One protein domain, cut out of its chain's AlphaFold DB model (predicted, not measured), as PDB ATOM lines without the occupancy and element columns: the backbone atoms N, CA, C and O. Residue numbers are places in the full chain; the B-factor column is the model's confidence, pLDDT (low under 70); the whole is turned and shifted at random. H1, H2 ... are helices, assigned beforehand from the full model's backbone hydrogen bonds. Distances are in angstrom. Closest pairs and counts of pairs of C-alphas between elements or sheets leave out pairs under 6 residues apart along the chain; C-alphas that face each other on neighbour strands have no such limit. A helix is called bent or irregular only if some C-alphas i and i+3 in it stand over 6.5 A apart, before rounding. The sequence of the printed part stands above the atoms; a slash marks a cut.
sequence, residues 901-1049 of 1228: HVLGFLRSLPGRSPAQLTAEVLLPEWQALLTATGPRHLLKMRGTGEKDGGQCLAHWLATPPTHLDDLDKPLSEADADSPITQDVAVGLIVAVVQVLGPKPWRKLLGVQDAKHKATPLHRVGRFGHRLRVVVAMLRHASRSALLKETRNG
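AT A GLANCE: This is residues 901 to 1049 of the 1228 residues of an uncharacterized protein of Edaphochlamys debaryana (UniProt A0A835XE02). Five helices, H1, H2, H6, H9 and H8, stand side by side in a curved row like a trough, and the short H4 sits in the middle of its hollow. H7 packs on H4 with residues 1004 to 1008, on a side of H4 that the row leaves open. The printed part has 149 residues, with ten named helices, H1 to H10 in order, and no named strand; the class is all helix. It is compact, with a radius of gyration of the C-alphas of 14.6 A, and rounded, spanning 40 by 36 by 30 A.

IN THESE COORDINATES: Find C-alpha 901 at (7.657, -40.458, 34.519); from there H1 runs 15.6 A to residue 911. H1 is irregular, but only just: C-alphas 907 and 910 are 6.6 A apart. H2, residues 919 to 933, covers 20.1 A, and H3 holds residues 935 to 938. Past a long link, look for H4 at residues 953 to 956 and H5 at 962 to 965. H6 begins at C-alpha 982, (17.712, -51.161, 17.269), and runs 21.1 A to residue 996; H7, residues 998 to 1011, covers 20.5 A. H8 is residues 1016 to 1022, H9 residues 1027 to 1034 at 10.2 A, and H10 residues 1039 to 1042, ending at C-alpha 1042, (36.470, -44.168, 25.860).

HOW THE PARTS SIT: Start at the hub, H6, which touches three helices. It touches H2 at a shallow tilt of 26 degrees, the same way, closest at the C-alphas of Ala 919 and Val 984, 5.1 A. It touches H9 at 16 degrees, also shallow and the same way, with C-alphas Val 986 and Val 1029 closest at 5.0 A. Its residues 995 to 996 only just touch H3, with 3 pairs of C-alphas within 8 A, Pro 935 and Leu 996 closest at 5.4 A. H1 and H2 form a helical hairpin, closest at C-alphas Val 902 and Leu 929, 7.1 A; H8 and H9 form another, closest at Val 1020 and Val 1030, 6.1 A. H7 touches H4, with C-alphas Ala 954 and Leu 1005 closest at 6.8 A. H10 only just touches H7 and H8, with 3 pairs of C-alphas within 8 A each, the closest being Gly 1006 and Ala 1041 at 5.6 A, and Pro 1016 and Leu 1042 at 5.8 A. H5 touches no helix; it is close to H1 but not clearly touching, C-alphas Pro 910 and Thr 962 being closest at 6.3 A. H1 and H8 are apart. In H6, H8 and H9 every O i to N i+4 pair is within hydrogen-bond range, against 4 of 7 in H1, 9 of 11 in H2 and 8 of 10 in H7; H3, H4, H5 and H10 are too short for such a pair.

THE WHOLE: The C-alphas of Ala 915 and Arg 1047 are the two farthest apart, 42.0 A. The printed part has no cut. The long links are residues 939 to 952 and 966 to 981. The mean pLDDT of the printed part is 74.1, and 56 residues are under 70, among them 942 to 951, 959 to 979 and 1040 to 1049.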
ATOM      1  N   HIS A 901       8.276 -40.469  35.850       86.31
ATOM      2  CA  HIS A 901       7.657 -40.458  34.519       86.31
ATOM      3  C   HIS A 901       8.608 -41.014  33.444       86.31
ATOM      4  O   HIS A 901       8.205 -41.873  32.665       86.31
ATOM      5  N   VAL A 902       9.881 -40.591  33.415       84.31
ATOM      6  CA  VAL A 902      10.866 -41.098  32.436       84.31
ATOM      7  C   VAL A 902      11.143 -42.593  32.639       84.31
ATOM      8  O   VAL A 902      11.186 -43.347  31.669       84.31
ATOM      9  N   LEU A 903      11.282 -43.052  33.886       81.12
ATOM     10  CA  LEU A 903      11.428 -44.481  34.184       81.12
ATOM     11  C   LEU A 903      10.130 -45.265  33.941       81.12
ATOM     12  O   LEU A 903      10.202 -46.419  33.531       81.12
ATOM     13  N   GLY A 904       8.960 -44.660  34.160       85.00
ATOM     14  CA  GLY A 904       7.654 -45.250  33.859       85.00
ATOM     15  C   GLY A 904       7.439 -45.466  32.362       85.00
ATOM     16  O   GLY A 904       7.047 -46.558  31.962       85.00
ATOM     17  N   PHE A 905       7.788 -44.479  31.528       88.56
ATOM     18  CA  PHE A 905       7.778 -44.619  30.070       88.56
ATOM     19  C   PHE A 905       8.668 -45.780  29.621       88.56
ATOM     20  O   PHE A 905       8.188 -46.685  28.941       88.56
ATOM     21  N   LEU A 906       9.931 -45.816  30.065       82.19
ATOM     22  CA  LEU A 906      10.863 -46.883  29.685       82.19
ATOM     23  C   LEU A 906      10.384 -48.261  30.178       82.19
ATOM     24  O   LEU A 906      10.395 -49.215  29.410       82.19
ATOM     25  N   ARG A 907       9.864 -48.371  31.407       82.38
ATOM     26  CA  ARG A 907       9.248 -49.612  31.918       82.38
ATOM     27  C   ARG A 907       7.940 -50.004  31.223       82.38
ATOM     28  O   ARG A 907       7.546 -51.157  31.337       82.38
ATOM     29  N   SER A 908       7.273 -49.093  30.510       85.06
ATOM     30  CA  SER A 908       6.086 -49.441  29.715       85.06
ATOM     31  C   SER A 908       6.439 -50.217  28.445       85.06
ATOM     32  O   SER A 908       5.614 -50.990  27.968       85.06
ATOM     33  N   LEU A 909       7.657 -50.048  27.908       81.88
ATOM     34  CA  LEU A 909       8.032 -50.584  26.596       81.88
ATOM     35  C   LEU A 909       7.912 -52.123  26.512       81.88
ATOM     36  O   LEU A 909       7.274 -52.584  25.574       81.88
ATOM     37  N   PRO A 910       8.374 -52.940  27.484       75.88
ATOM     38  CA  PRO A 910       8.160 -54.394  27.450       75.88
ATOM     39  C   PRO A 910       6.691 -54.849  27.476       75.88
ATOM     40  O   PRO A 910       6.419 -56.007  27.177       75.88
ATOM     41  N   GLY A 911       5.759 -53.979  27.886       75.50
ATOM     42  CA  GLY A 911       4.322 -54.269  27.959       75.50
ATOM     43  C   GLY A 911       3.496 -53.681  26.809       75.50
ATOM     44  O   GLY A 911       2.280 -53.863  26.789       75.50
ATOM     45  N   ARG A 912       4.126 -52.963  25.872       81.25
ATOM     46  CA  ARG A 912       3.490 -52.467  24.643       81.25
ATOM     47  C   ARG A 912       3.473 -53.571  23.583       81.25
ATOM     48  O   ARG A 912       4.375 -54.403  23.532       81.25
ATOM     49  N   SER A 913       2.459 -53.581  22.719       79.50
ATOM     50  CA  SER A 913       2.441 -54.501  21.572       79.50
ATOM     51  C   SER A 913       3.507 -54.108  20.533       79.50
ATOM     52  O   SER A 913       3.897 -52.941  20.493       79.50
ATOM     53  N   PRO A 914       3.951 -55.010  19.635       72.75
ATOM     54  CA  PRO A 914       4.925 -54.661  18.594       72.75
ATOM     55  C   PRO A 914       4.512 -53.451  17.735       72.75
ATOM     56  O   PRO A 914       5.338 -52.602  17.422       72.75
ATOM     57  N   ALA A 915       3.213 -53.296  17.446       70.69
ATOM     58  CA  ALA A 915       2.669 -52.137  16.729       70.69
ATOM     59  C   ALA A 915       2.719 -50.815  17.531       70.69
ATOM     60  O   ALA A 915       2.683 -49.736  16.951       70.69
ATOM     61  N   GLN A 916       2.814 -50.886  18.862       81.44
ATOM     62  CA  GLN A 916       3.046 -49.745  19.762       81.44
ATOM     63  C   GLN A 916       4.542 -49.516  20.053       81.44
ATOM     64  O   GLN A 916       4.887 -48.604  20.809       81.44
ATOM     65  N   LEU A 917       5.419 -50.350  19.485       79.69
ATOM     66  CA  LEU A 917       6.875 -50.300  19.615       79.69
ATOM     67  C   LEU A 917       7.555 -49.877  18.305       79.69
ATOM     68  O   LEU A 917       8.711 -50.208  18.062       79.69
ATOM     69  N   THR A 918       6.855 -49.105  17.470       83.69
ATOM     70  CA  THR A 918       7.451 -48.419  16.317       83.69
ATOM     71  C   THR A 918       8.083 -47.090  16.740       83.69
ATOM     72  O   THR A 918       7.661 -46.446  17.707       83.69
ATOM     73  N   ALA A 919       9.096 -46.642  15.996       83.44
ATOM     74  CA  ALA A 919       9.721 -45.337  16.224       83.44
ATOM     75  C   ALA A 919       8.720 -44.177  16.036       83.44
ATOM     76  O   ALA A 919       8.737 -43.212  16.796       83.44
ATOM     77  N   GLU A 920       7.803 -44.307  15.075       86.38
ATOM     78  CA  GLU A 920       6.757 -43.326  14.757       86.38
ATOM     79  C   GLU A 920       5.838 -43.021  15.949       86.38
ATOM     80  O   GLU A 920       5.487 -41.865  16.175       86.38
ATOM     81  N   VAL A 921       5.483 -44.040  16.741       86.25
ATOM     82  CA  VAL A 921       4.639 -43.892  17.938       86.25
ATOM     83  C   VAL A 921       5.468 -43.441  19.143       86.25
ATOM     84  O   VAL A 921       5.078 -42.529  19.872       86.25
ATOM     85  N   LEU A 922       6.632 -44.061  19.365       87.19
ATOM     86  CA  LEU A 922       7.406 -43.852  20.591       87.19
ATOM     87  C   LEU A 922       8.187 -42.536  20.628       87.19
ATOM     88  O   LEU A 922       8.328 -41.953  21.705       87.19
ATOM     89  N   LEU A 923       8.735 -42.070  19.502       89.25
ATOM     90  CA  LEU A 923       9.615 -40.900  19.500       89.25
ATOM     91  C   LEU A 923       8.882 -39.578  19.796       89.25
ATOM     92  O   LEU A 923       9.434 -38.801  20.579       89.25
ATOM     93  N   PRO A 924       7.652 -39.316  19.303       91.00
ATOM     94  CA  PRO A 924       6.888 -38.131  19.696       91.00
ATOM     95  C   PRO A 924       6.524 -38.116  21.188       91.00
ATOM     96  O   PRO A 924       6.757 -37.107  21.860       91.00
ATOM     97  N   GLU A 925       6.029 -39.237  21.738       90.00
ATOM     98  CA  GLU A 925       5.762 -39.379  23.182       90.00
ATOM     99  C   GLU A 925       7.026 -39.090  24.008       90.00
ATOM    100  O   GLU A 925       7.009 -38.315  24.971       90.00
ATOM    101  N   TRP A 926       8.144 -39.695  23.605       92.62
ATOM    102  CA  TRP A 926       9.432 -39.553  24.267       92.62
ATOM    103  C   TRP A 926       9.959 -38.121  24.204       92.62
ATOM    104  O   TRP A 926      10.343 -37.562  25.229       92.62
ATOM    105  N   GLN A 927       9.946 -37.485  23.033       91.94
ATOM    106  CA  GLN A 927      10.464 -36.130  22.853       91.94
ATOM    107  C   GLN A 927       9.628 -35.092  23.616       91.94
ATOM    108  O   GLN A 927      10.199 -34.178  24.224       91.94
ATOM    109  N   ALA A 928       8.304 -35.273  23.694       90.25
ATOM    110  CA  ALA A 928       7.438 -34.483  24.567       90.25
ATOM    111  C   ALA A 928       7.806 -34.668  26.054       90.25
ATOM    112  O   ALA A 928       8.017 -33.684  26.770       90.25
ATOM    113  N   LEU A 929       7.979 -35.914  26.512       91.12
ATOM    114  CA  LEU A 929       8.359 -36.244  27.891       91.12
ATOM    115  C   LEU A 929       9.749 -35.704  28.282       91.12
ATOM    116  O   LEU A 929       9.931 -35.188  29.390       91.12
ATOM    117  N   LEU A 930      10.729 -35.779  27.380       90.31
ATOM    118  CA  LEU A 930      12.062 -35.201  27.564       90.31
ATOM    119  C   LEU A 930      12.008 -33.675  27.673       90.31
ATOM    120  O   LEU A 930      12.669 -33.098  28.541       90.31
ATOM    121  N   THR A 931      11.208 -33.031  26.821       90.50
ATOM    122  CA  THR A 931      11.031 -31.573  26.799       90.50
ATOM    123  C   THR A 931      10.354 -31.087  28.081       90.50
ATOM    124  O   THR A 931      10.874 -30.185  28.738       90.50
ATOM    125  N   ALA A 932       9.273 -31.749  28.509       89.62
ATOM    126  CA  ALA A 932       8.572 -31.463  29.764       89.62
ATOM    127  C   ALA A 932       9.437 -31.736  31.012       89.62
ATOM    128  O   ALA A 932       9.372 -31.000  31.996       89.62
ATOM    129  N   THR A 933      10.288 -32.766  30.973       89.69
ATOM    130  CA  THR A 933      11.282 -33.036  32.025       89.69
ATOM    131  C   THR A 933      12.347 -31.936  32.082       89.69
ATOM    132  O   THR A 933      12.749 -31.498  33.163       89.69
ATOM    133  N   GLY A 934      12.812 -31.487  30.916       90.00
ATOM    134  CA  GLY A 934      13.820 -30.452  30.747       90.00
ATOM    135  C   GLY A 934      15.258 -30.929  31.024       90.00
ATOM    136  O   GLY A 934      15.514 -31.779  31.891       90.00
ATOM    137  N   PRO A 935      16.267 -30.338  30.353       88.19
ATOM    138  CA  PRO A 935      17.646 -30.824  30.402       88.19
ATOM    139  C   PRO A 935      18.249 -30.789  31.815       88.19
ATOM    140  O   PRO A 935      19.058 -31.645  32.170       88.19
ATOM    141  N   ARG A 936      17.819 -29.859  32.680       85.94
ATOM    142  CA  ARG A 936      18.268 -29.792  34.084       85.94
ATOM    143  C   ARG A 936      17.841 -31.001  34.925       85.94
ATOM    144  O   ARG A 936      18.495 -31.260  35.933       85.94
ATOM    145  N   HIS A 937      16.781 -31.722  34.558       85.19
ATOM    146  CA  HIS A 937      16.333 -32.935  35.253       85.19
ATOM    147  C   HIS A 937      16.868 -34.201  34.585       85.19
ATOM    148  O   HIS A 937      17.404 -35.056  35.286       85.19
ATOM    149  N   LEU A 938      16.914 -34.268  33.255       84.12
ATOM    150  CA  LEU A 938      17.648 -35.328  32.549       84.12
ATOM    151  C   LEU A 938      19.114 -35.411  33.034       84.12
ATOM    152  O   LEU A 938      19.627 -36.485  33.345       84.12
ATOM    153  N   LEU A 939      19.764 -34.262  33.261       83.25
ATOM    154  CA  LEU A 939      21.102 -34.191  33.864       83.25
ATOM    155  C   LEU A 939      21.162 -34.541  35.361       83.25
ATOM    156  O   LEU A 939      22.267 -34.748  35.860       83.25
ATOM    157  N   LYS A 940      20.034 -34.630  36.078       80.62
ATOM    158  CA  LYS A 940      19.942 -35.166  37.449       80.62
ATOM    159  C   LYS A 940      19.687 -36.678  37.483       80.62
ATOM    160  O   LYS A 940      19.925 -37.261  38.539       80.62
ATOM    161  N   MET A 941      19.355 -37.344  36.365       72.50
ATOM    162  CA  MET A 941      19.269 -38.821  36.248       72.50
ATOM    163  C   MET A 941      20.647 -39.519  36.348       72.50
ATOM    164  O   MET A 941      20.932 -40.482  35.644       72.50
ATOM    165  N   ARG A 942      21.536 -39.036  37.223       66.19
ATOM    166  CA  ARG A 942      22.905 -39.508  37.487       66.19
ATOM    167  C   ARG A 942      22.941 -40.569  38.592       66.19
ATOM    168  O   ARG A 942      23.836 -40.525  39.437       66.19
ATOM    169  N   GLY A 943      21.967 -41.479  38.623       58.88
ATOM    170  CA  GLY A 943      21.866 -42.518  39.650       58.88
ATOM    171  C   GLY A 943      21.575 -41.951  41.034       58.88
ATOM    172  O   GLY A 943      22.507 -41.692  41.802       58.88
ATOM    173  N   THR A 944      20.299 -41.715  41.335       46.66
ATOM    174  CA  THR A 944      19.864 -40.920  42.498       46.66
ATOM    175  C   THR A 944      19.677 -41.689  43.803       46.66
ATOM    176  O   THR A 944      19.255 -41.096  44.791       46.66
ATOM    177  N   GLY A 945      20.065 -42.961  43.855       49.28
ATOM    178  CA  GLY A 945      20.161 -43.714  45.102       49.28
ATOM    179  C   GLY A 945      20.922 -45.023  44.928       49.28
ATOM    180  O   GLY A 945      21.022 -45.548  43.821       49.28
ATOM    181  N   GLU A 946      21.426 -45.562  46.038       47.56
ATOM    182  CA  GLU A 946      22.013 -46.909  46.096       47.56
ATOM    183  C   GLU A 946      20.967 -47.997  45.791       47.56
ATOM    184  O   GLU A 946      21.312 -49.047  45.259       47.56
ATOM    185  N   LYS A 947      19.681 -47.715  46.053       51.25
ATOM    186  CA  LYS A 947      18.553 -48.623  45.787       51.25
ATOM    187  C   LYS A 947      18.278 -48.856  44.295       51.25
ATOM    188  O   LYS A 947      17.942 -49.971  43.926       51.25
ATOM    189  N   ASP A 948      18.482 -47.854  43.438       50.78
ATOM    190  CA  ASP A 948      18.214 -47.944  41.988       50.78
ATOM    191  C   ASP A 948      19.410 -48.557  41.207       50.78
ATOM    192  O   ASP A 948      19.624 -48.256  40.030       50.78
ATOM    193  N   GLY A 949      20.322 -49.266  41.893       53.62
ATOM    194  CA  GLY A 949      21.656 -49.634  41.377       53.62
ATOM    195  C   GLY A 949      22.520 -48.432  40.946       53.62
ATOM    196  O   GLY A 949      23.559 -48.589  40.302       53.62
ATOM    197  N   GLY A 950      22.053 -47.212  41.244       57.44
ATOM    198  CA  GLY A 950      22.483 -45.945  40.662       57.44
ATOM    199  C   GLY A 950      22.444 -45.874  39.126       57.44
ATOM    200  O   GLY A 950      23.092 -44.996  38.559       57.44
ATOM    201  N   GLN A 951      21.710 -46.742  38.428       66.88
ATOM    202  CA  GLN A 951      21.685 -46.713  36.965       66.88
ATOM    203  C   GLN A 951      21.200 -45.345  36.447       66.88
ATOM    204  O   GLN A 951      20.232 -44.764  36.937       66.88
ATOM    205  N   CYS A 952      21.918 -44.796  35.471       73.56
ATOM    206  CA  CYS A 952      21.742 -43.433  34.958       73.56
ATOM    207  C   CYS A 952      21.097 -43.469  33.562       73.56
ATOM    208  O   CYS A 952      21.294 -44.460  32.876       73.56
ATOM    209  N   LEU A 953      20.375 -42.429  33.116       77.81
ATOM    210  CA  LEU A 953      19.552 -42.436  31.881       77.81
ATOM    211  C   LEU A 953      20.192 -43.150  30.671       77.81
ATOM    212  O   LEU A 953      19.612 -44.088  30.145       77.81
ATOM    213  N   ALA A 954      21.424 -42.804  30.284       76.50
ATOM    214  CA  ALA A 954      22.104 -43.445  29.147       76.50
ATOM    215  C   ALA A 954      22.455 -44.946  29.362       76.50
ATOM    216  O   ALA A 954      23.036 -45.587  28.499       76.50
ATOM    217  N   HIS A 955      22.198 -45.516  30.544       75.94
ATOM    218  CA  HIS A 955      22.188 -46.959  30.814       75.94
ATOM    219  C   HIS A 955      20.839 -47.537  30.416       75.94
ATOM    220  O   HIS A 955      20.827 -48.367  29.526       75.94
ATOM    221  N   TRP A 956      19.740 -46.999  30.953       74.00
ATOM    222  CA  TRP A 956      18.357 -47.377  30.629       74.00
ATOM    223  C   TRP A 956      17.985 -47.259  29.138       74.00
ATOM    224  O   TRP A 956      16.995 -47.841  28.722       74.00
ATOM    225  N   LEU A 957      18.762 -46.517  28.340       77.44
ATOM    226  CA  LEU A 957      18.612 -46.410  26.877       77.44
ATOM    227  C   LEU A 957      19.518 -47.361  26.075       77.44
ATOM    228  O   LEU A 957      19.429 -47.406  24.857       77.44
ATOM    229  N   ALA A 958      20.413 -48.081  26.749       73.06
ATOM    230  CA  ALA A 958      21.325 -49.059  26.151       73.06
ATOM    231  C   ALA A 958      21.057 -50.483  26.659       73.06
ATOM    232  O   ALA A 958      21.271 -51.438  25.929       73.06
ATOM    233  N   THR A 959      20.576 -50.623  27.898       69.12
ATOM    234  CA  THR A 959      19.863 -51.808  28.376       69.12
ATOM    235  C   THR A 959      18.392 -51.687  27.995       69.12
ATOM    236  O   THR A 959      17.700 -50.857  28.595       69.12
ATOM    237  N   PRO A 960      17.881 -52.532  27.092       58.09
ATOM    238  CA  PRO A 960      16.451 -52.772  26.989       58.09
ATOM    239  C   PRO A 960      15.832 -53.079  28.366       58.09
ATOM    240  O   PRO A 960      16.474 -53.763  29.175       58.09
ATOM    241  N   PRO A 961      14.617 -52.582  28.673       54.00
ATOM    242  CA  PRO A 961      14.095 -52.603  30.042       54.00
ATOM    243  C   PRO A 961      13.820 -54.009  30.602       54.00
ATOM    244  O   PRO A 961      13.902 -54.204  31.812       54.00
ATOM    245  N   THR A 962      13.581 -55.007  29.744       54.03
ATOM    246  CA  THR A 962      13.482 -56.428  30.136       54.03
ATOM    247  C   THR A 962      14.704 -56.900  30.916       54.03
ATOM    248  O   THR A 962      14.555 -57.528  31.958       54.03
ATOM    249  N   HIS A 963      15.922 -56.534  30.502       53.19
ATOM    250  CA  HIS A 963      17.159 -56.940  31.183       53.19
ATOM    251  C   HIS A 963      17.449 -56.156  32.476       53.19
ATOM    252  O   HIS A 963      18.605 -56.094  32.911       53.19
ATOM    253  N   LEU A 964      16.439 -55.503  33.054       52.91
ATOM    254  CA  LEU A 964      16.516 -54.782  34.323       52.91
ATOM    255  C   LEU A 964      15.588 -55.407  35.370       52.91
ATOM    256  O   LEU A 964      16.003 -55.521  36.523       52.91
ATOM    257  N   ASP A 965      14.414 -55.886  34.953       47.78
ATOM    258  CA  ASP A 965      13.472 -56.609  35.814       47.78
ATOM    259  C   ASP A 965      13.626 -58.150  35.690       47.78
ATOM    260  O   ASP A 965      13.581 -58.850  36.699       47.78
ATOM    261  N   ASP A 966      13.935 -58.684  34.497       53.28
ATOM    262  CA  ASP A 966      14.035 -60.125  34.175       53.28
ATOM    263  C   ASP A 966      15.492 -60.614  33.958       53.28
ATOM    264  O   ASP A 966      15.791 -61.447  33.105       53.28
ATOM    265  N   LEU A 967      16.437 -60.106  34.758       50.41
ATOM    266  CA  LEU A 967      17.886 -60.402  34.661       50.41
ATOM    267  C   LEU A 967      18.301 -61.887  34.776       50.41
ATOM    268  O   LEU A 967      19.477 -62.187  34.550       50.41
ATOM    269  N   ASP A 968      17.385 -62.769  35.183       49.31
ATOM    270  CA  ASP A 968      17.640 -64.186  35.483       49.31
ATOM    271  C   ASP A 968      16.947 -65.152  34.505       49.31
ATOM    272  O   ASP A 968      17.136 -66.364  34.609       49.31
ATOM    273  N   LYS A 969      16.177 -64.635  33.538       51.88
ATOM    274  CA  LYS A 969      15.730 -65.427  32.385       51.88
ATOM    275  C   LYS A 969      16.866 -65.479  31.355       51.88
ATOM    276  O   LYS A 969      17.486 -64.439  31.108       51.88
ATOM    277  N   PRO A 970      17.152 -66.639  30.732       51.09
ATOM    278  CA  PRO A 970      17.981 -66.655  29.534       51.09
ATOM    279  C   PRO A 970      17.315 -65.787  28.460       51.09
ATOM    280  O   PRO A 970      16.086 -65.686  28.406       51.09
ATOM    281  N   LEU A 971      18.124 -65.149  27.613       53.16
ATOM    282  CA  LEU A 971      17.599 -64.464  26.436       53.16
ATOM    283  C   LEU A 971      16.930 -65.515  25.547       53.16
ATOM    284  O   LEU A 971      17.579 -66.479  25.148       53.16
ATOM    285  N   SER A 972      15.643 -65.342  25.251       52.66
ATOM    286  CA  SER A 972      14.996 -66.122  24.200       52.66
ATOM    287  C   SER A 972      15.675 -65.790  22.874       52.66
ATOM    288  O   SER A 972      15.705 -64.621  22.494       52.66
ATOM    289  N   GLU A 973      16.165 -66.808  22.171       52.66
ATOM    290  CA  GLU A 973      16.960 -66.698  20.933       52.66
ATOM    291  C   GLU A 973      16.260 -65.908  19.808       52.66
ATOM    292  O   GLU A 973      16.911 -65.440  18.882       52.66
ATOM    293  N   ALA A 974      14.938 -65.739  19.913       56.06
ATOM    294  CA  ALA A 974      14.056 -65.166  18.904       56.06
ATOM    295  C   ALA A 974      14.381 -63.728  18.451       56.06
ATOM    296  O   ALA A 974      14.042 -63.396  17.320       56.06
ATOM    297  N   ASP A 975      14.983 -62.878  19.297       59.75
ATOM    298  CA  ASP A 975      15.491 -61.559  18.881       59.75
ATOM    299  C   ASP A 975      16.455 -60.946  19.922       59.75
ATOM    300  O   ASP A 975      16.078 -60.696  21.072       59.75
ATOM    301  N   ALA A 976      17.690 -60.633  19.510       63.12
ATOM    302  CA  ALA A 976      18.659 -59.888  20.326       63.12
ATOM    303  C   ALA A 976      18.250 -58.412  20.524       63.12
ATOM    304  O   ALA A 976      18.641 -57.765  21.505       63.12
ATOM    305  N   ASP A 977      17.436 -57.878  19.614       68.44
ATOM    306  CA  ASP A 977      16.849 -56.555  19.706       68.44
ATOM    307  C   ASP A 977      15.558 -56.499  20.570       68.44
ATOM    308  O   ASP A 977      15.097 -55.409  20.920       68.44
ATOM    309  N   SER A 978      15.072 -57.620  21.114       65.44
ATOM    310  CA  SER A 978      13.882 -57.656  21.980       65.44
ATOM    311  C   SER A 978      14.049 -56.883  23.307       65.44
ATOM    312  O   SER A 978      15.116 -56.929  23.930       65.44
ATOM    313  N   PRO A 979      13.004 -56.190  23.815       68.00
ATOM    314  CA  PRO A 979      11.708 -55.913  23.183       68.00
ATOM    315  C   PRO A 979      11.707 -54.659  22.291       68.00
ATOM    316  O   PRO A 979      10.690 -54.361  21.678       68.00
ATOM    317  N   ILE A 980      12.784 -53.867  22.284       77.88
ATOM    318  CA  ILE A 980      12.842 -52.571  21.594       77.88
ATOM    319  C   ILE A 980      13.889 -52.597  20.490       77.88
ATOM    320  O   ILE A 980      15.087 -52.636  20.779       77.88
ATOM    321  N   THR A 981      13.423 -52.529  19.241       83.25
ATOM    322  CA  THR A 981      14.266 -52.621  18.045       83.25
ATOM    323  C   THR A 981      15.438 -51.642  18.077       83.25
ATOM    324  O   THR A 981      15.382 -50.582  18.716       83.25
ATOM    325  N   GLN A 982      16.511 -51.985  17.362       84.62
ATOM    326  CA  GLN A 982      17.712 -51.161  17.269       84.62
ATOM    327  C   GLN A 982      17.381 -49.706  16.892       84.62
ATOM    328  O   GLN A 982      17.878 -48.777  17.524       84.62
ATOM    329  N   ASP A 983      16.480 -49.513  15.926       86.00
ATOM    330  CA  ASP A 983      15.977 -48.217  15.462       86.00
ATOM    331  C   ASP A 983      15.274 -47.407  16.550       86.00
ATOM    332  O   ASP A 983      15.564 -46.220  16.722       86.00
ATOM    333  N   VAL A 984      14.404 -48.042  17.340       87.12
ATOM    334  CA  VAL A 984      13.764 -47.396  18.492       87.12
ATOM    335  C   VAL A 984      14.821 -46.975  19.508       87.12
ATOM    336  O   VAL A 984      14.835 -45.821  19.932       87.12
ATOM    337  N   ALA A 985      15.746 -47.865  19.871       85.75
ATOM    338  CA  ALA A 985      16.802 -47.551  20.831       85.75
ATOM    339  C   ALA A 985      17.722 -46.407  20.342       85.75
ATOM    340  O   ALA A 985      18.047 -45.502  21.118       85.75
ATOM    341  N   VAL A 986      18.078 -46.387  19.052       87.88
ATOM    342  CA  VAL A 986      18.819 -45.287  18.410       87.88
ATOM    343  C   VAL A 986      18.020 -43.986  18.459       87.88
ATOM    344  O   VAL A 986      18.543 -42.978  18.933       87.88
ATOM    345  N   GLY A 987      16.754 -43.995  18.038       88.06
ATOM    346  CA  GLY A 987      15.892 -42.812  18.042       88.06
ATOM    347  C   GLY A 987      15.697 -42.225  19.444       88.06
ATOM    348  O   GLY A 987      15.820 -41.013  19.635       88.06
ATOM    349  N   LEU A 988      15.487 -43.078  20.455       89.31
ATOM    350  CA  LEU A 988      15.369 -42.661  21.856       89.31
ATOM    351  C   LEU A 988      16.664 -41.987  22.355       89.31
ATOM    352  O   LEU A 988      16.596 -41.004  23.101       89.31
ATOM    353  N   ILE A 989      17.843 -42.467  21.935       89.88
ATOM    354  CA  ILE A 989      19.136 -41.827  22.231       89.88
ATOM    355  C   ILE A 989      19.280 -40.496  21.486       89.88
ATOM    356  O   ILE A 989      19.639 -39.497  22.111       89.88
ATOM    357  N   VAL A 990      18.977 -40.453  20.186       90.75
ATOM    358  CA  VAL A 990      19.083 -39.241  19.354       90.75
ATOM    359  C   VAL A 990      18.190 -38.123  19.901       90.75
ATOM    360  O   VAL A 990      18.672 -37.006  20.078       90.75
ATOM    361  N   ALA A 991      16.948 -38.420  20.290       90.12
ATOM    362  CA  ALA A 991      16.053 -37.454  20.928       90.12
ATOM    363  C   ALA A 991      16.620 -36.906  22.258       90.12
ATOM    364  O   ALA A 991      16.549 -35.704  22.525       90.12
ATOM    365  N   VAL A 992      17.263 -37.749  23.082       89.31
ATOM    366  CA  VAL A 992      17.959 -37.282  24.299       89.31
ATOM    367  C   VAL A 992      19.165 -36.407  23.966       89.31
ATOM    368  O   VAL A 992      19.383 -35.399  24.637       89.31
ATOM    369  N   VAL A 993      19.941 -36.759  22.940       90.50
ATOM    370  CA  VAL A 993      21.080 -35.959  22.466       90.50
ATOM    371  C   VAL A 993      20.620 -34.599  21.939       90.50
ATOM    372  O   VAL A 993      21.261 -33.599  22.253       90.50
ATOM    373  N   GLN A 994      19.500 -34.532  21.215       90.56
ATOM    374  CA  GLN A 994      18.898 -33.282  20.742       90.56
ATOM    375  C   GLN A 994      18.444 -32.396  21.917       90.56
ATOM    376  O   GLN A 994      18.861 -31.243  22.008       90.56
ATOM    377  N   VAL A 995      17.669 -32.934  22.870       89.44
ATOM    378  CA  VAL A 995      17.142 -32.165  24.021       89.44
ATOM    379  C   VAL A 995      18.237 -31.750  25.021       89.44
ATOM    380  O   VAL A 995      18.119 -30.719  25.688       89.44
ATOM    381  N   LEU A 996      19.318 -32.527  25.155       88.94
ATOM    382  CA  LEU A 996      20.452 -32.189  26.027       88.94
ATOM    383  C   LEU A 996      21.540 -31.351  25.352       88.94
ATOM    384  O   LEU A 996      22.281 -30.655  26.049       88.94
ATOM    385  N   GLY A 997      21.708 -31.488  24.040       90.94
ATOM    386  CA  GLY A 997      22.943 -31.172  23.331       90.94
ATOM    387  C   GLY A 997      24.091 -32.169  23.611       90.94
ATOM    388  O   GLY A 997      24.099 -32.893  24.619       90.94
ATOM    389  N   PRO A 998      25.144 -32.174  22.770       88.38
ATOM    390  CA  PRO A 998      26.238 -33.141  22.873       88.38
ATOM    391  C   PRO A 998      27.108 -32.936  24.124       88.38
ATOM    392  O   PRO A 998      27.502 -33.909  24.768       88.38
ATOM    393  N   LYS A 999      27.386 -31.685  24.536       87.50
ATOM    394  CA  LYS A 999      28.236 -31.403  25.715       87.50
ATOM    395  C   LYS A 999      27.610 -31.936  27.025       87.50
ATOM    396  O   LYS A 999      28.336 -32.559  27.807       87.50
ATOM    397  N   PRO A1000      26.300 -31.762  27.301       86.94
ATOM    398  CA  PRO A1000      25.686 -32.343  28.497       86.94
ATOM    399  C   PRO A1000      25.437 -33.858  28.416       86.94
ATOM    400  O   PRO A1000      25.579 -34.522  29.447       86.94
ATOM    401  N   TRP A1001      25.175 -34.426  27.229       87.25
ATOM    402  CA  TRP A1001      25.137 -35.885  27.019       87.25
ATOM    403  C   TRP A1001      26.496 -36.548  27.299       87.25
ATOM    404  O   TRP A1001      26.580 -37.446  28.139       87.25
ATOM    405  N   ARG A1002      27.595 -36.014  26.743       84.88
ATOM    406  CA  ARG A1002      28.987 -36.396  27.072       84.88
ATOM    407  C   ARG A1002      29.241 -36.380  28.589       84.88
ATOM    408  O   ARG A1002      29.898 -37.262  29.140       84.88
ATOM    409  N   LYS A1003      28.645 -35.411  29.301       81.19
ATOM    410  CA  LYS A1003      28.706 -35.283  30.769       81.19
ATOM    411  C   LYS A1003      27.810 -36.279  31.530       81.19
ATOM    412  O   LYS A1003      27.966 -36.375  32.751       81.19
ATOM    413  N   LEU A1004      26.850 -36.961  30.898       78.31
ATOM    414  CA  LEU A1004      26.128 -38.107  31.480       78.31
ATOM    415  C   LEU A1004      26.959 -39.385  31.355       78.31
ATOM    416  O   LEU A1004      27.176 -40.039  32.376       78.31
ATOM    417  N   LEU A1005      27.482 -39.668  30.155       77.12
ATOM    418  CA  LEU A1005      28.377 -40.804  29.892       77.12
ATOM    419  C   LEU A1005      29.537 -40.827  30.903       77.12
ATOM    420  O   LEU A1005      29.627 -41.741  31.718       77.12
ATOM    421  N   GLY A1006      30.291 -39.724  31.002       71.81
ATOM    422  CA  GLY A1006      31.433 -39.593  31.920       71.81
ATOM    423  C   GLY A1006      31.140 -39.821  33.417       71.81
ATOM    424  O   GLY A1006      32.064 -40.076  34.197       71.81
ATOM    425  N   VAL A1007      29.871 -39.742  33.849       68.75
ATOM    426  CA  VAL A1007      29.456 -40.090  35.223       68.75
ATOM    427  C   VAL A1007      29.186 -41.580  35.391       68.75
ATOM    428  O   VAL A1007      29.446 -42.119  36.468       68.75
ATOM    429  N   GLN A1008      28.719 -42.264  34.353       65.19
ATOM    430  CA  GLN A1008      28.500 -43.707  34.389       65.19
ATOM    431  C   GLN A1008      29.831 -44.437  34.556       65.19
ATOM    432  O   GLN A1008      29.978 -45.237  35.480       65.19
ATOM    433  N   ASP A1009      30.848 -44.019  33.807       62.12
ATOM    434  CA  ASP A1009      32.220 -44.514  33.936       62.12
ATOM    435  C   ASP A1009      32.858 -44.149  35.291       62.12
ATOM    436  O   ASP A1009      33.886 -44.699  35.677       62.12
ATOM    437  N   ALA A1010      32.333 -43.143  36.001       61.62
ATOM    438  CA  ALA A1010      32.832 -42.732  37.319       61.62
ATOM    439  C   ALA A1010      32.178 -43.500  38.479       61.62
ATOM    440  O   ALA A1010      32.833 -43.714  39.497       61.62
ATOM    441  N   LYS A1011      30.908 -43.901  38.338       60.19
ATOM    442  CA  LYS A1011      30.134 -44.578  39.391       60.19
ATOM    443  C   LYS A1011      29.960 -46.090  39.174       60.19
ATOM    444  O   LYS A1011      30.075 -46.845  40.132       60.19
ATOM    445  N   HIS A1012      29.684 -46.545  37.949       55.78
ATOM    446  CA  HIS A1012      29.083 -47.870  37.689       55.78
ATOM    447  C   HIS A1012      30.044 -48.940  37.170       55.78
ATOM    448  O   HIS A1012      29.602 -50.035  36.843       55.78
ATOM    449  N   LYS A1013      31.351 -48.645  37.070       59.78
ATOM    450  CA  LYS A1013      32.363 -49.517  36.424       59.78
ATOM    451  C   LYS A1013      32.033 -49.875  34.957       59.78
ATOM    452  O   LYS A1013      32.685 -50.739  34.386       59.78
ATOM    453  N   ALA A1014      31.038 -49.216  34.366       60.75
ATOM    454  CA  ALA A1014      30.438 -49.537  33.079       60.75
ATOM    455  C   ALA A1014      30.765 -48.429  32.069       60.75
ATOM    456  O   ALA A1014      29.937 -47.555  31.810       60.75
ATOM    457  N   THR A1015      31.997 -48.468  31.560       66.62
ATOM    458  CA  THR A1015      32.514 -47.593  30.497       66.62
ATOM    459  C   THR A1015      31.731 -47.702  29.192       66.62
ATOM    460  O   THR A1015      30.962 -48.655  29.018       66.62
ATOM    461  N   PRO A1016      31.986 -46.803  28.221       67.12
ATOM    462  CA  PRO A1016      31.498 -46.971  26.860       67.12
ATOM    463  C   PRO A1016      31.962 -48.315  26.278       67.12
ATOM    464  O   PRO A1016      31.136 -49.062  25.772       67.12
ATOM    465  N   LEU A1017      33.224 -48.714  26.491       68.56
ATOM    466  CA  LEU A1017      33.745 -50.015  26.051       68.56
ATOM    467  C   LEU A1017      33.023 -51.222  26.688       68.56
ATOM    468  O   LEU A1017      32.747 -52.204  26.010       68.56
ATOM    469  N   HIS A1018      32.635 -51.150  27.968       74.62
ATOM    470  CA  HIS A1018      31.800 -52.199  28.575       74.62
ATOM    471  C   HIS A1018      30.406 -52.287  27.928       74.62
ATOM    472  O   HIS A1018      29.807 -53.358  27.902       74.62
ATOM    473  N   ARG A1019      29.886 -51.179  27.390       73.00
ATOM    474  CA  ARG A1019      28.610 -51.154  26.663       73.00
ATOM    475  C   ARG A1019      28.750 -51.726  25.258       73.00
ATOM    476  O   ARG A1019      27.852 -52.448  24.860       73.00
ATOM    477  N   VAL A1020      29.875 -51.485  24.574       69.31
ATOM    478  CA  VAL A1020      30.226 -52.199  23.329       69.31
ATOM    479  C   VAL A1020      30.166 -53.708  23.580       69.31
ATOM    480  O   VAL A1020      29.419 -54.406  22.911       69.31
ATOM    481  N   GLY A1021      30.864 -54.194  24.615       69.00
ATOM    482  CA  GLY A1021      30.850 -55.617  24.969       69.00
ATOM    483  C   GLY A1021      29.461 -56.150  25.339       69.00
ATOM    484  O   GLY A1021      29.074 -57.210  24.874       69.00
ATOM    485  N   ARG A1022      28.672 -55.420  26.142       71.81
ATOM    486  CA  ARG A1022      27.336 -55.882  26.575       71.81
ATOM    487  C   ARG A1022      26.253 -55.798  25.484       71.81
ATOM    488  O   ARG A1022      25.266 -56.519  25.578       71.81
ATOM    489  N   PHE A1023      26.404 -54.921  24.491       69.94
ATOM    490  CA  PHE A1023      25.373 -54.613  23.488       69.94
ATOM    491  C   PHE A1023      25.905 -54.702  22.050       69.94
ATOM    492  O   PHE A1023      25.516 -53.898  21.206       69.94
ATOM    493  N   GLY A1024      26.796 -55.663  21.770       64.19
ATOM    494  CA  GLY A1024      27.453 -55.819  20.463       64.19
ATOM    495  C   GLY A1024      26.483 -55.926  19.277       64.19
ATOM    496  O   GLY A1024      26.710 -55.277  18.262       64.19
ATOM    497  N   HIS A1025      25.361 -56.640  19.453       71.56
ATOM    498  CA  HIS A1025      24.219 -56.697  18.519       71.56
ATOM    499  C   HIS A1025      23.774 -55.311  18.056       71.56
ATOM    500  O   HIS A1025      23.526 -55.057  16.879       71.56
ATOM    501  N   ARG A1026      23.660 -54.386  19.006       75.19
ATOM    502  CA  ARG A1026      23.072 -53.068  18.809       75.19
ATOM    503  C   ARG A1026      24.124 -52.080  18.312       75.19
ATOM    504  O   ARG A1026      24.288 -51.007  18.890       75.19
ATOM    505  N   LEU A1027      24.832 -52.423  17.234       77.19
ATOM    506  CA  LEU A1027      25.956 -51.641  16.716       77.19
ATOM    507  C   LEU A1027      25.572 -50.172  16.465       77.19
ATOM    508  O   LEU A1027      26.295 -49.272  16.887       77.19
ATOM    509  N   ARG A1028      24.382 -49.902  15.903       83.75
ATOM    510  CA  ARG A1028      23.885 -48.525  15.703       83.75
ATOM    511  C   ARG A1028      23.571 -47.799  17.021       83.75
ATOM    512  O   ARG A1028      23.845 -46.606  17.127       83.75
ATOM    513  N   VAL A1029      23.095 -48.494  18.063       82.44
ATOM    514  CA  VAL A1029      22.923 -47.929  19.427       82.44
ATOM    515  C   VAL A1029      24.285 -47.617  20.043       82.44
ATOM    516  O   VAL A1029      24.462 -46.560  20.645       82.44
ATOM    517  N   VAL A1030      25.266 -48.508  19.869       79.06
ATOM    518  CA  VAL A1030      26.652 -48.298  20.297       79.06
ATOM    519  C   VAL A1030      27.232 -47.068  19.595       79.06
ATOM    520  O   VAL A1030      27.677 -46.155  20.283       79.06
ATOM    521  N   VAL A1031      27.137 -46.957  18.268       82.81
ATOM    522  CA  VAL A1031      27.568 -45.766  17.513       82.81
ATOM    523  C   VAL A1031      26.847 -44.503  18.006       82.81
ATOM    524  O   VAL A1031      27.512 -43.522  18.344       82.81
ATOM    525  N   ALA A1032      25.519 -44.525  18.170       84.56
ATOM    526  CA  ALA A1032      24.747 -43.395  18.701       84.56
ATOM    527  C   ALA A1032      25.164 -42.993  20.133       84.56
ATOM    528  O   ALA A1032      25.200 -41.806  20.470       84.56
ATOM    529  N   MET A1033      25.545 -43.958  20.978       80.94
ATOM    530  CA  MET A1033      26.154 -43.695  22.285       80.94
ATOM    531  C   MET A1033      27.555 -43.076  22.170       80.94
ATOM    532  O   MET A1033      27.863 -42.121  22.891       80.94
ATOM    533  N   LEU A1034      28.418 -43.641  21.318       80.75
ATOM    534  CA  LEU A1034      29.848 -43.330  21.253       80.75
ATOM    535  C   LEU A1034      30.163 -42.035  20.495       80.75
ATOM    536  O   LEU A1034      31.092 -41.342  20.909       80.75
ATOM    537  N   ARG A1035      29.361 -41.649  19.490       84.19
ATOM    538  CA  ARG A1035      29.535 -40.458  18.618       84.19
ATOM    539  C   ARG A1035      29.777 -39.139  19.366       84.19
ATOM    540  O   ARG A1035      30.262 -38.159  18.802       84.19
ATOM    541  N   HIS A1036      29.426 -39.080  20.650       82.31
ATOM    542  CA  HIS A1036      29.607 -37.908  21.509       82.31
ATOM    543  C   HIS A1036      30.366 -38.189  22.815       82.31
ATOM    544  O   HIS A1036      30.539 -37.270  23.626       82.31
ATOM    545  N   ALA A1037      30.852 -39.413  23.032       76.31
ATOM    546  CA  ALA A1037      31.764 -39.722  24.129       76.31
ATOM    547  C   ALA A1037      33.037 -38.859  24.028       76.31
ATOM    548  O   ALA A1037      33.423 -38.403  22.954       76.31
ATOM    549  N   SER A1038      33.694 -38.585  25.156       72.69
ATOM    550  CA  SER A1038      35.042 -38.014  25.122       72.69
ATOM    551  C   SER A1038      36.075 -39.129  24.988       72.69
ATOM    552  O   SER A1038      35.887 -40.217  25.534       72.69
ATOM    553  N   ARG A1039      37.235 -38.825  24.395       70.38
ATOM    554  CA  ARG A1039      38.429 -39.685  24.465       70.38
ATOM    555  C   ARG A1039      38.735 -40.128  25.907       70.38
ATOM    556  O   ARG A1039      39.060 -41.283  26.141       70.38
ATOM    557  N   SER A1040      38.512 -39.255  26.894       65.81
ATOM    558  CA  SER A1040      38.651 -39.538  28.336       65.81
ATOM    559  C   SER A1040      37.551 -40.408  28.975       65.81
ATOM    560  O   SER A1040      37.687 -40.780  30.140       65.81
ATOM    561  N   ALA A1041      36.465 -40.704  28.256       64.25
ATOM    562  CA  ALA A1041      35.440 -41.683  28.631       64.25
ATOM    563  C   ALA A1041      35.704 -43.032  27.942       64.25
ATOM    564  O   ALA A1041      35.640 -44.073  28.592       64.25
ATOM    565  N   LEU A1042      36.068 -42.999  26.651       66.31
ATOM    566  CA  LEU A1042      36.470 -44.168  25.860       66.31
ATOM    567  C   LEU A1042      37.711 -44.856  26.459       66.31
ATOM    568  O   LEU A1042      37.651 -46.028  26.814       66.31
ATOM    569  N   LEU A1043      38.799 -44.101  26.655       63.97
ATOM    570  CA  LEU A1043      40.082 -44.579  27.197       63.97
ATOM    571  C   LEU A1043      40.107 -44.670  28.731       63.97
ATOM    572  O   LEU A1043      41.173 -44.744  29.343       63.97
ATOM    573  N   LYS A1044      38.953 -44.594  29.398       63.34
ATOM    574  CA  LYS A1044      38.925 -44.617  30.858       63.34
ATOM    575  C   LYS A1044      39.105 -46.043  31.351       63.34
ATOM    576  O   LYS A1044      38.178 -46.842  31.256       63.34
ATOM    577  N   GLU A1045      40.247 -46.354  31.955       56.31
ATOM    578  CA  GLU A1045      40.417 -47.643  32.624       56.31
ATOM    579  C   GLU A1045      39.304 -47.886  33.656       56.31
ATOM    580  O   GLU A1045      39.205 -47.228  34.700       56.31
ATOM    581  N   THR A1046      38.482 -48.898  33.395       57.16
ATOM    582  CA  THR A1046      37.722 -49.555  34.446       57.16
ATOM    583  C   THR A1046      38.702 -50.254  35.383       57.16
ATOM    584  O   THR A1046      39.631 -50.937  34.960       57.16
ATOM    585  N   ARG A1047      38.436 -50.205  36.697       57.12
ATOM    586  CA  ARG A1047      39.097 -51.129  37.645       57.12
ATOM    587  C   ARG A1047      38.897 -52.598  37.246       57.12
ATOM    588  O   ARG A1047      39.733 -53.440  37.552       57.12
ATOM    589  N   ASN A1048      37.800 -52.864  36.543       63.34
ATOM    590  CA  ASN A1048      37.477 -54.122  35.900       63.34
ATOM    591  C   ASN A1048      37.791 -54.017  34.394       63.34
ATOM    592  O   ASN A1048      36.869 -53.938  33.584       63.34
ATOM    593  N   GLY A1049      39.070 -53.986  34.002       60.88
ATOM    594  CA  GLY A1049      39.459 -54.023  32.576       60.88
ATOM    595  C   GLY A1049      38.921 -55.257  31.834       60.88
ATOM    596  O   GLY A1049      38.725 -55.222  30.631       60.88
TER     597      GLY A1049